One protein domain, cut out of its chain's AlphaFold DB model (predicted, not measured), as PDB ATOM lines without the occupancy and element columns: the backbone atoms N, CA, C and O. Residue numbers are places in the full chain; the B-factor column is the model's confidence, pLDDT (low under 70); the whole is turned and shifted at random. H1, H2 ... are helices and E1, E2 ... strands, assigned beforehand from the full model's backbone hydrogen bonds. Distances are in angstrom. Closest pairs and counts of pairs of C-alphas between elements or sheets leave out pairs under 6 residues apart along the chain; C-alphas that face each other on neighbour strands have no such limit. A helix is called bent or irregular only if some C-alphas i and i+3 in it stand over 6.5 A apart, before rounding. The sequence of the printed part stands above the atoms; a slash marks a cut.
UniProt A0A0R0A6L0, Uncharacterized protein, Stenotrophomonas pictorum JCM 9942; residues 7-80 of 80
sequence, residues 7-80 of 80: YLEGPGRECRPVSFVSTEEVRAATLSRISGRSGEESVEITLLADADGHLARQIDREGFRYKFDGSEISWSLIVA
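AT A GLANCE: This is residues 7 to 80 of the 80 residues of an uncharacterized protein of Stenotrophomonas pictorum JCM 9942 (UniProt A0A0R0A6L0). A small closed barrel of six strands is drawn out along one direction, where the long paired strands E2 and E3 reach past the others to a short helix, H1, at the far end. Round the ring run E1 E2 E3 E4 E5 E6 and back to E1, each neighbour pair antiparallel. The printed part has 74 residues with one named helix and six named strands, in the order E1 E2 H1 E3 E4 E5 E6, and is mostly strand. It is compact, with a radius of gyration of the C-alphas of 12.8 A, and elongated, spanning 36 by 22 by 21 A.

HOW THE PARTS SIT: Start at E1, residues 7 to 9, a hairpin with E2, residues 15 to 27; N 8 and O 16 are within hydrogen-bond range at 2.8 A. E2 bends by 72 degrees at residue 19, and its residues 18 to 27 pair with E3, residues 42 to 50, as at N 24 and O 45, 2.8 A. Between them H1, residues 28 to 35, is on the barrel, its closest C-alphas to E3 being Ala 28 and Ser 42, 5.4 A. H1 is irregular, with C-alphas 30 and 33 at 7.3 A; 1 of 4 O i to N i+4 pairs and 2 of 5 O i to N i+3 pairs are within range. E3, E4, residues 55 to 59, E5, residues 65 to 68, and E6, residues 74 to 79, form a meander, each strand the antiparallel neighbour of the one before: look at N 46 and O 58, 2.9 A, N 57 and O 67, 2.8 A, and N 66 and O 75, 2.9 A. E6 and E1 close the ring, with N 9 and O 76 at 2.8 A.

IN THESE COORDINATES: Find C-alpha 7 at (-43.840, 25.933, 83.238), where E1 begins. E2 spans 31.5 A to C-alpha 27 at (-35.962, 2.110, 71.639), and E3 spans 26.4 A. E6 spans 16.6 A and ends at C-alpha 79, (-41.152, 23.658, 88.775).

THE WHOLE: The C-alphas farthest apart, of Ser 38 and Ala 80, are at 37.7 A. The printed part has no cut and no long link. Residues 27 to 41 have pLDDT under 70.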
ATOM      1  N   TYR A   7     -43.969  24.888  84.241       94.56
ATOM      2  CA  TYR A   7     -43.840  25.933  83.238       94.56
ATOM      3  C   TYR A   7     -42.657  25.648  82.323       94.56
ATOM      4  O   TYR A   7     -41.622  25.181  82.783       94.56
ATOM      5  N   LEU A   8     -42.779  25.980  81.043       94.50
ATOM      6  CA  LEU A   8     -41.647  26.043  80.129       94.50
ATOM      7  C   LEU A   8     -41.193  27.496  79.986       94.50
ATOM      8  O   LEU A   8     -41.986  28.355  79.598       94.50
ATOM      9  N   GLU A   9     -39.920  27.755  80.284       95.50
ATOM     10  CA  GLU A   9     -39.256  29.036  80.045       95.50
ATOM     11  C   GLU A   9     -38.506  29.007  78.705       95.50
ATOM     12  O   GLU A   9     -37.633  28.165  78.480       95.50
ATOM     13  N   GLY A  10     -38.862  29.920  77.806       93.06
ATOM     14  CA  GLY A  10     -38.234  30.083  76.499       93.06
ATOM     15  C   GLY A  10     -36.995  30.983  76.557       93.06
ATOM     16  O   GLY A  10     -36.773  31.685  77.546       93.06
ATOM     17  N   PRO A  11     -36.198  31.056  75.476       90.00
ATOM     18  CA  PRO A  11     -34.971  31.862  75.438       90.00
ATOM     19  C   PRO A  11     -35.220  33.366  75.649       90.00
ATOM     20  O   PRO A  11     -34.336  34.079  76.119       90.00
ATOM     21  N   GLY A  12     -36.425  33.850  75.333       92.81
ATOM     22  CA  GLY A  12     -36.869  35.221  75.589       92.81
ATOM     23  C   GLY A  12     -37.411  35.467  77.001       92.81
ATOM     24  O   GLY A  12     -37.976  36.533  77.239       92.81
ATOM     25  N   ARG A  13     -37.275  34.508  77.931       88.69
ATOM     26  CA  ARG A  13     -37.934  34.496  79.258       88.69
ATOM     27  C   ARG A  13     -39.463  34.430  79.182       88.69
ATOM     28  O   ARG A  13     -40.168  34.802  80.119       88.69
ATOM     29  N   GLU A  14     -39.984  33.966  78.050       93.25
ATOM     30  CA  GLU A  14     -41.393  33.621  77.892       93.25
ATOM     31  C   GLU A  14     -41.718  32.457  78.820       93.25
ATOM     32  O   GLU A  14     -40.993  31.470  78.822       93.25
ATOM     33  N   CYS A  15     -42.804  32.543  79.580       92.69
ATOM     34  CA  CYS A  15     -43.198  31.493  80.511       92.69
ATOM     35  C   CYS A  15     -44.541  30.913  80.081       92.69
ATOM     36  O   CYS A  15     -45.555  31.615  80.084       92.69
ATOM     37  N   ARG A  16     -44.543  29.638  79.691       93.69
ATOM     38  CA  ARG A  16     -45.744  28.927  79.246       93.69
ATOM     39  C   ARG A  16     -46.153  27.892  80.288       93.69
ATOM     40  O   ARG A  16     -45.355  26.999  80.568       93.69
ATOM     41  N   PRO A  17     -47.355  27.987  80.883       94.25
ATOM     42  CA  PRO A  17     -47.848  26.951  81.780       94.25
ATOM     43  C   PRO A  17     -48.086  25.667  80.992       94.25
ATOM     44  O   PRO A  17     -48.665  25.701  79.906       94.25
ATOM     45  N   VAL A  18     -47.656  24.545  81.557       94.62
ATOM     46  CA  VAL A  18     -47.799  23.233  80.930       94.62
ATOM     47  C   VAL A  18     -48.292  22.194  81.927       94.62
ATOM     48  O   VAL A  18     -48.160  22.348  83.143       94.62
ATOM     49  N   SER A  19     -48.865  21.120  81.407       93.44
ATOM     50  CA  SER A  19     -49.251  19.936  82.162       93.44
ATOM     51  C   SER A  19     -48.509  18.711  81.645       93.44
ATOM     52  O   SER A  19     -48.163  18.611  80.467       93.44
ATOM     53  N   PHE A  20     -48.254  17.774  82.554       91.62
ATOM     54  CA  PHE A  20     -47.704  16.477  82.193       91.62
ATOM     55  C   PHE A  20     -48.738  15.663  81.417       91.62
ATOM     56  O   PHE A  20     -49.880  15.538  81.865       91.62
ATOM     57  N   VAL A  21     -48.323  15.104  80.281       92.62
ATOM     58  CA  VAL A  21     -49.155  14.221  79.457       92.62
ATOM     59  C   VAL A  21     -48.744  12.772  79.681       92.62
ATOM     60  O   VAL A  21     -49.545  11.969  80.157       92.62
ATOM     61  N   SER A  22     -47.495  12.438  79.360       90.75
ATOM     62  CA  SER A  22     -46.969  11.076  79.457       90.75
ATOM     63  C   SER A  22     -45.444  11.050  79.426       90.75
ATOM     64  O   SER A  22     -44.794  12.003  78.995       90.75
ATOM     65  N   THR A  23     -44.890   9.915  79.844       89.75
ATOM     66  CA  THR A  23     -43.487   9.553  79.642       89.75
ATOM     67  C   THR A  23     -43.460   8.223  78.902       89.75
ATOM     68  O   THR A  23     -44.137   7.276  79.307       89.75
ATOM     69  N   GLU A  24     -42.722   8.163  77.800       88.12
ATOM     70  CA  GLU A  24     -42.627   6.995  76.931       88.12
ATOM     71  C   GLU A  24     -41.169   6.562  76.779       88.12
ATOM     72  O   GLU A  24     -40.307   7.359  76.413       88.12
ATOM     73  N   GLU A  25     -40.890   5.278  77.004       82.44
ATOM     74  CA  GLU A  25     -39.587   4.694  76.697       82.44
ATOM     75  C   GLU A  25     -39.581   4.194  75.248       82.44
ATOM     76  O   GLU A  25     -40.288   3.254  74.876       82.44
ATOM     77  N   VAL A  26     -38.760   4.818  74.406       78.44
ATOM     78  CA  VAL A  26     -38.648   4.485  72.987       78.44
ATOM     79  C   VAL A  26     -37.270   3.903  72.702       78.44
ATOM     80  O   VAL A  26     -36.241   4.524  72.952       78.44
ATOM     81  N   ARG A  27     -37.224   2.705  72.110       67.00
ATOM     82  CA  ARG A  27     -35.962   2.110  71.639       67.00
ATOM     83  C   ARG A  27     -35.322   3.011  70.579       67.00
ATOM     84  O   ARG A  27     -35.976   3.352  69.591       67.00
ATOM     85  N   ALA A  28     -34.036   3.345  70.726       58.41
ATOM     86  CA  ALA A  28     -33.343   4.248  69.803       58.41
ATOM     87  C   ALA A  28     -33.327   3.754  68.349       58.41
ATOM     88  O   ALA A  28     -33.257   4.581  67.447       58.41
ATOM     89  N   ALA A  29     -33.501   2.451  68.097       55.16
ATOM     90  CA  ALA A  29     -33.691   1.914  66.747       55.16
ATOM     91  C   ALA A  29     -34.863   2.582  65.988       55.16
ATOM     92  O   ALA A  29     -34.770   2.790  64.779       55.16
ATOM     93  N   THR A  30     -35.927   2.990  66.690       54.88
ATOM     94  CA  THR A  30     -37.063   3.740  66.119       54.88
ATOM     95  C   THR A  30     -36.717   5.220  65.891       54.88
ATOM     96  O   THR A  30     -37.230   5.849  64.962       54.88
ATOM     97  N   LEU A  31     -35.797   5.768  66.694       53.69
ATOM     98  CA  LEU A  31     -35.312   7.153  66.636       53.69
ATOM     99  C   LEU A  31     -34.063   7.333  65.754       53.69
ATOM    100  O   LEU A  31     -33.579   8.457  65.620       53.69
ATOM    101  N   SER A  32     -33.551   6.280  65.101       50.94
ATOM    102  CA  SER A  32     -32.405   6.352  64.174       50.94
ATOM    103  C   SER A  32     -32.593   7.384  63.050       50.94
ATOM    104  O   SER A  32     -31.609   7.871  62.497       50.94
ATOM    105  N   ARG A  33     -33.838   7.788  62.748       52.31
ATOM    106  CA  ARG A  33     -34.149   8.888  61.814       52.31
ATOM    107  C   ARG A  33     -33.867  10.296  62.359       52.31
ATOM    108  O   ARG A  33     -33.799  11.223  61.564       52.31
ATOM    109  N   ILE A  34     -33.711  10.460  63.672       54.59
ATOM    110  CA  ILE A  34     -33.605  11.765  64.347       54.59
ATOM    111  C   ILE A  34     -32.155  12.088  64.753       54.59
ATOM    112  O   ILE A  34     -31.788  13.254  64.795       54.59
ATOM    113  N   SER A  35     -31.302  11.084  65.014       51.31
ATOM    114  CA  SER A  35     -29.943  11.321  65.554       51.31
ATOM    115  C   SER A  35     -28.790  10.606  64.833       51.31
ATOM    116  O   SER A  35     -27.633  10.776  65.215       51.31
ATOM    117  N   GLY A  36     -29.059   9.826  63.779       51.16
ATOM    118  CA  GLY A  36     -28.014   9.266  62.908       51.16
ATOM    119  C   GLY A  36     -27.054   8.262  63.565       51.16
ATOM    120  O   GLY A  36     -26.025   7.936  62.975       51.16
ATOM    121  N   ARG A  37     -27.358   7.751  64.766       50.16
ATOM    122  CA  ARG A  37     -26.540   6.742  65.452       50.16
ATOM    123  C   ARG A  37     -27.367   5.527  65.852       50.16
ATOM    124  O   ARG A  37     -28.333   5.633  66.597       50.16
ATOM    125  N   SER A  38     -26.943   4.376  65.335       48.34
ATOM    126  CA  SER A  38     -27.497   3.062  65.642       48.34
ATOM    127  C   SER A  38     -26.909   2.573  66.963       48.34
ATOM    128  O   SER A  38     -25.709   2.318  67.044       48.34
ATOM    129  N   GLY A  39     -27.741   2.460  67.990       53.31
ATOM    130  CA  GLY A  39     -27.388   1.859  69.273       53.31
ATOM    131  C   GLY A  39     -28.628   1.259  69.922       53.31
ATOM    132  O   GLY A  39     -29.713   1.827  69.817       53.31
ATOM    133  N   GLU A  40     -28.473   0.111  70.577       56.53
ATOM    134  CA  GLU A  40     -29.503  -0.630  71.332       56.53
ATOM    135  C   GLU A  40     -29.944   0.067  72.637       56.53
ATOM    136  O   GLU A  40     -30.424  -0.572  73.565       56.53
ATOM    137  N   GLU A  41     -29.791   1.383  72.740       66.25
ATOM    138  CA  GLU A  41     -30.181   2.132  73.934       66.25
ATOM    139  C   GLU A  41     -31.649   2.560  73.829       66.25
ATOM    140  O   GLU A  41     -32.083   3.082  72.801       66.25
ATOM    141  N   SER A  42     -32.441   2.346  74.876       71.56
ATOM    142  CA  SER A  42     -33.733   3.016  75.007       71.56
ATOM    143  C   SER A  42     -33.540   4.481  75.399       71.56
ATOM    144  O   SER A  42     -32.533   4.866  75.989       71.56
ATOM    145  N   VAL A  43     -34.476   5.325  74.979       79.00
ATOM    146  CA  VAL A  43     -34.507   6.755  75.274       79.00
ATOM    147  C   VAL A  43     -35.862   7.066  75.869       79.00
ATOM    148  O   VAL A  43     -36.884   6.717  75.280       79.00
ATOM    149  N   GLU A  44     -35.866   7.737  77.009       86.06
ATOM    150  CA  GLU A  44     -37.089   8.261  77.592       86.06
ATOM    151  C   GLU A  44     -37.476   9.573  76.895       86.06
ATOM    152  O   GLU A  44     -36.632  10.430  76.592       86.06
ATOM    153  N   ILE A  45     -38.763   9.689  76.576       89.06
ATOM    154  CA  ILE A  45     -39.378  10.883  76.015       89.06
ATOM    155  C   ILE A  45     -40.484  11.329  76.961       89.06
ATOM    156  O   ILE A  45     -41.469  10.618  77.150       89.06
ATOM    157  N   THR A  46     -40.348  12.530  77.508       91.88
ATOM    158  CA  THR A  46     -41.397  13.167  78.307       91.88
ATOM    159  C   THR A  46     -42.201  14.133  77.443       91.88
ATOM    160  O   THR A  46     -41.631  14.964  76.733       91.88
ATOM    161  N   LEU A  47     -43.530  14.040  77.518       93.56
ATOM    162  CA  LEU A  47     -44.476  14.897  76.811       93.56
ATOM    163  C   LEU A  47     -45.203  15.826  77.782       93.56
ATOM    164  O   LEU A  47     -45.838  15.386  78.746       93.56
ATOM    165  N   LEU A  48     -45.151  17.118  77.475       94.31
ATOM    166  CA  LEU A  48     -45.915  18.169  78.137       94.31
ATOM    167  C   LEU A  48     -46.845  18.842  77.127       94.31
ATOM    168  O   LEU A  48     -46.527  18.904  75.940       94.31
ATOM    169  N   ALA A  49     -47.969  19.373  77.595       95.00
ATOM    170  CA  ALA A  49     -48.890  20.156  76.778       95.00
ATOM    171  C   ALA A  49     -49.123  21.531  77.402       95.00
ATOM    172  O   ALA A  49     -49.253  21.638  78.622       95.00
ATOM    173  N   ASP A  50     -49.192  22.573  76.577       93.50
ATOM    174  CA  ASP A  50     -49.722  23.867  77.008       93.50
ATOM    175  C   ASP A  50     -51.265  23.897  76.960       93.50
ATOM    176  O   ASP A  50     -51.923  22.917  76.599       93.50
ATOM    177  N   ALA A  51     -51.857  25.023  77.364       90.50
ATOM    178  CA  ALA A  51     -53.311  25.191  77.401       90.50
ATOM    179  C   ALA A  51     -53.979  25.149  76.014       90.50
ATOM    180  O   ALA A  51     -55.165  24.831  75.925       90.50
ATOM    181  N   ASP A  52     -53.227  25.449  74.954       91.56
ATOM    182  CA  ASP A  52     -53.688  25.427  73.565       91.56
ATOM    183  C   ASP A  52     -53.517  24.034  72.924       91.56
ATOM    184  O   ASP A  52     -53.952  23.801  71.796       91.56
ATOM    185  N   GLY A  53     -52.921  23.083  73.652       90.44
ATOM    186  CA  GLY A  53     -52.670  21.722  73.192       90.44
ATOM    187  C   GLY A  53     -51.377  21.565  72.395       90.44
ATOM    188  O   GLY A  53     -51.171  20.513  71.787       90.44
ATOM    189  N   HIS A  54     -50.485  22.562  72.392       93.44
ATOM    190  CA  HIS A  54     -49.173  22.397  71.781       93.44
ATOM    191  C   HIS A  54     -48.323  21.457  72.628       93.44
ATOM    192  O   HIS A  54     -48.127  21.668  73.828       93.44
ATOM    193  N   LEU A  55     -47.793  20.426  71.974       93.62
ATOM    194  CA  LEU A  55     -46.963  19.422  72.615       93.62
ATOM    195  C   LEU A  55     -45.507  19.869  72.640       93.62
ATOM    196  O   LEU A  55     -44.950  20.269  71.616       93.62
ATOM    197  N   ALA A  56     -44.897  19.754  73.814       93.25
ATOM    198  CA  ALA A  56     -43.473  19.890  74.026       93.25
ATOM    199  C   ALA A  56     -42.883  18.540  74.426       93.25
ATOM    200  O   ALA A  56     -43.374  17.881  75.343       93.25
ATOM    201  N   ARG A  57     -41.810  18.141  73.746       92.69
ATOM    202  CA  ARG A  57     -41.112  16.880  73.989       92.69
ATOM    203  C   ARG A  57     -39.764  17.170  74.608       92.69
ATOM    204  O   ARG A  57     -39.042  18.035  74.118       92.69
ATOM    205  N   GLN A  58     -39.418  16.432  75.648       92.19
ATOM    206  CA  GLN A  58     -38.052  16.338  76.129       92.19
ATOM    207  C   GLN A  58     -37.552  14.937  75.859       92.19
ATOM    208  O   GLN A  58     -38.185  13.951  76.218       92.19
ATOM    209  N   ILE A  59     -36.412  14.877  75.193       86.25
ATOM    210  CA  ILE A  59     -35.692  13.642  74.940       86.25
ATOM    211  C   ILE A  59     -34.547  13.621  75.949       86.25
ATOM    212  O   ILE A  59     -33.819  14.609  76.062       86.25
ATOM    213  N   ASP A  60     -34.351  12.528  76.683       78.06
ATOM    214  CA  ASP A  60     -33.315  12.430  77.736       78.06
ATOM    215  C   ASP A  60     -31.909  12.822  77.286       78.06
ATOM    216  O   ASP A  60     -31.123  13.407  78.033       78.06
ATOM    217  N   ARG A  61     -31.623  12.626  76.002       71.38
ATOM    218  CA  ARG A  61     -30.356  13.015  75.383       71.38
ATOM    219  C   ARG A  61     -30.167  14.528  75.207       71.38
ATOM    220  O   ARG A  61     -29.046  14.958  74.955       71.38
ATOM    221  N   GLU A  62     -31.212  15.343  75.349       70.75
ATOM    222  CA  GLU A  62     -31.154  16.807  75.190       70.75
ATOM    223  C   GLU A  62     -30.823  17.558  76.497       70.75
ATOM    224  O   GLU A  62     -30.741  18.792  76.510       70.75
ATOM    225  N   GLY A  63     -30.562  16.835  77.593       75.56
ATOM    226  CA  GLY A  63     -30.161  17.426  78.872       75.56
ATOM    227  C   GLY A  63     -31.288  18.230  79.518       75.56
ATOM    228  O   GLY A  63     -31.102  19.404  79.829       75.56
ATOM    229  N   PHE A  64     -32.456  17.597  79.678       80.69
ATOM    230  CA  PHE A  64     -33.673  18.166  80.284       80.69
ATOM    231  C   PHE A  64     -34.288  19.368  79.546       80.69
ATOM    232  O   PHE A  64     -35.091  20.110  80.114       80.69
ATOM    233  N   ARG A  65     -33.928  19.565  78.274       90.44
ATOM    234  CA  ARG A  65     -34.517  20.595  77.414       90.44
ATOM    235  C   ARG A  65     -35.751  20.072  76.691       90.44
ATOM    236  O   ARG A  65     -35.773  18.929  76.249       90.44
ATOM    237  N   TYR A  66     -36.745  20.941  76.564       92.75
ATOM    238  CA  TYR A  66     -38.000  20.681  75.869       92.75
ATOM    239  C   TYR A  66     -38.032  21.428  74.538       92.75
ATOM    240  O   TYR A  66     -37.532  22.548  74.438       92.75
ATOM    241  N   LYS A  67     -38.664  20.842  73.528       94.12
ATOM    242  CA  LYS A  67     -38.948  21.491  72.244       94.12
ATOM    243  C   LYS A  67     -40.409  21.293  71.886       94.12
ATOM    244  O   LYS A  67     -40.924  20.184  72.012       94.12
ATOM    245  N   PHE A  68     -41.066  22.356  71.436       92.38
ATOM    246  CA  PHE A  68     -42.411  22.246  70.880       92.38
ATOM    247  C   PHE A  68     -42.376  21.607  69.491       92.38
ATOM    248  O   PHE A  68     -41.419  21.807  68.739       92.38
ATOM    249  N   ASP A  69     -43.428  20.875  69.138       87.12
ATOM    250  CA  ASP A  69     -43.550  20.255  67.819       87.12
ATOM    251  C   ASP A  69     -43.375  21.288  66.691       87.12
ATOM    252  O   ASP A  69     -44.038  22.325  66.650       87.12
ATOM    253  N   GLY A  70     -42.451  21.006  65.767       85.44
ATOM    254  CA  GLY A  70     -42.121  21.898  64.651       85.44
ATOM    255  C   GLY A  70     -41.167  23.050  64.993       85.44
ATOM    256  O   GLY A  70     -40.920  23.892  64.131       85.44
ATOM    257  N   SER A  71     -40.612  23.095  66.208       87.44
ATOM    258  CA  SER A  71     -39.657  24.117  66.642       87.44
ATOM    259  C   SER A  71     -38.340  23.506  67.113       87.44
ATOM    260  O   SER A  71     -38.317  22.599  67.939       87.44
ATOM    261  N   GLU A  72     -37.220  24.066  66.655       88.00
ATOM    262  CA  GLU A  72     -35.883  23.720  67.168       88.00
ATOM    263  C   GLU A  72     -35.489  24.534  68.409       88.00
ATOM    264  O   GLU A  72     -34.422  24.326  68.993       88.00
ATOM    265  N   ILE A  73     -36.343  25.470  68.831       90.31
ATOM    266  CA  ILE A  73     -36.083  26.313  69.994       90.31
ATOM    267  C   ILE A  73     -36.208  25.466  71.255       90.31
ATOM    268  O   ILE A  73     -37.257  24.884  71.522       90.31
ATOM    269  N   SER A  74     -35.140  25.434  72.049       92.25
ATOM    270  CA  SER A  74     -35.137  24.772  73.350       92.25
ATOM    271  C   SER A  74     -35.784  25.635  74.431       92.25
ATOM    272  O   SER A  74     -35.533  26.837  74.513       92.25
ATOM    273  N   TRP A  75     -36.551  24.980  75.293       94.69
ATOM    274  CA  TRP A  75     -37.210  25.529  76.469       94.69
ATOM    275  C   TRP A  75     -36.755  24.770  77.718       94.69
ATOM    276  O   TRP A  75     -36.440  23.577  77.657       94.69
ATOM    277  N   SER A  76     -36.731  25.460  78.852       93.19
ATOM    278  CA  SER A  76     -36.335  24.906  80.148       93.19
ATOM    279  C   SER A  76     -37.563  24.658  81.014       93.19
ATOM    280  O   SER A  76     -38.415  25.535  81.136       93.19
ATOM    281  N   LEU A  77     -37.656  23.487  81.645       92.88
ATOM    282  CA  LEU A  77     -38.731  23.204  82.596       92.88
ATOM    283  C   LEU A  77     -38.464  23.874  83.945       92.88
ATOM    284  O   LEU A  77     -37.426  23.658  84.567       92.88
ATOM    285  N   ILE A  78     -39.444  24.638  84.412       91.94
ATOM    286  CA  ILE A  78     -39.485  25.273  85.724       91.94
ATOM    287  C   ILE A  78     -40.591  24.616  86.552       91.94
ATOM    288  O   ILE A  78     -41.710  24.406  86.078       91.94
ATOM    289  N   VAL A  79     -40.266  24.310  87.806       88.25
ATOM    290  CA  VAL A  79     -41.152  23.658  88.775       88.25
ATOM    291  C   VAL A  79     -41.389  24.623  89.937       88.25
ATOM    292  O   VAL A  79     -40.420  25.076  90.548       88.25
ATOM    293  N   ALA A  80     -42.652  24.954  90.226       80.06
ATOM    294  CA  ALA A  80     -43.047  25.930  91.252       80.06
ATOM    295  C   ALA A  80     -44.198  25.450  92.154       80.06
ATOM    296  O   ALA A  80     -45.028  24.618  91.707       80.06
TER     297      ALA A  80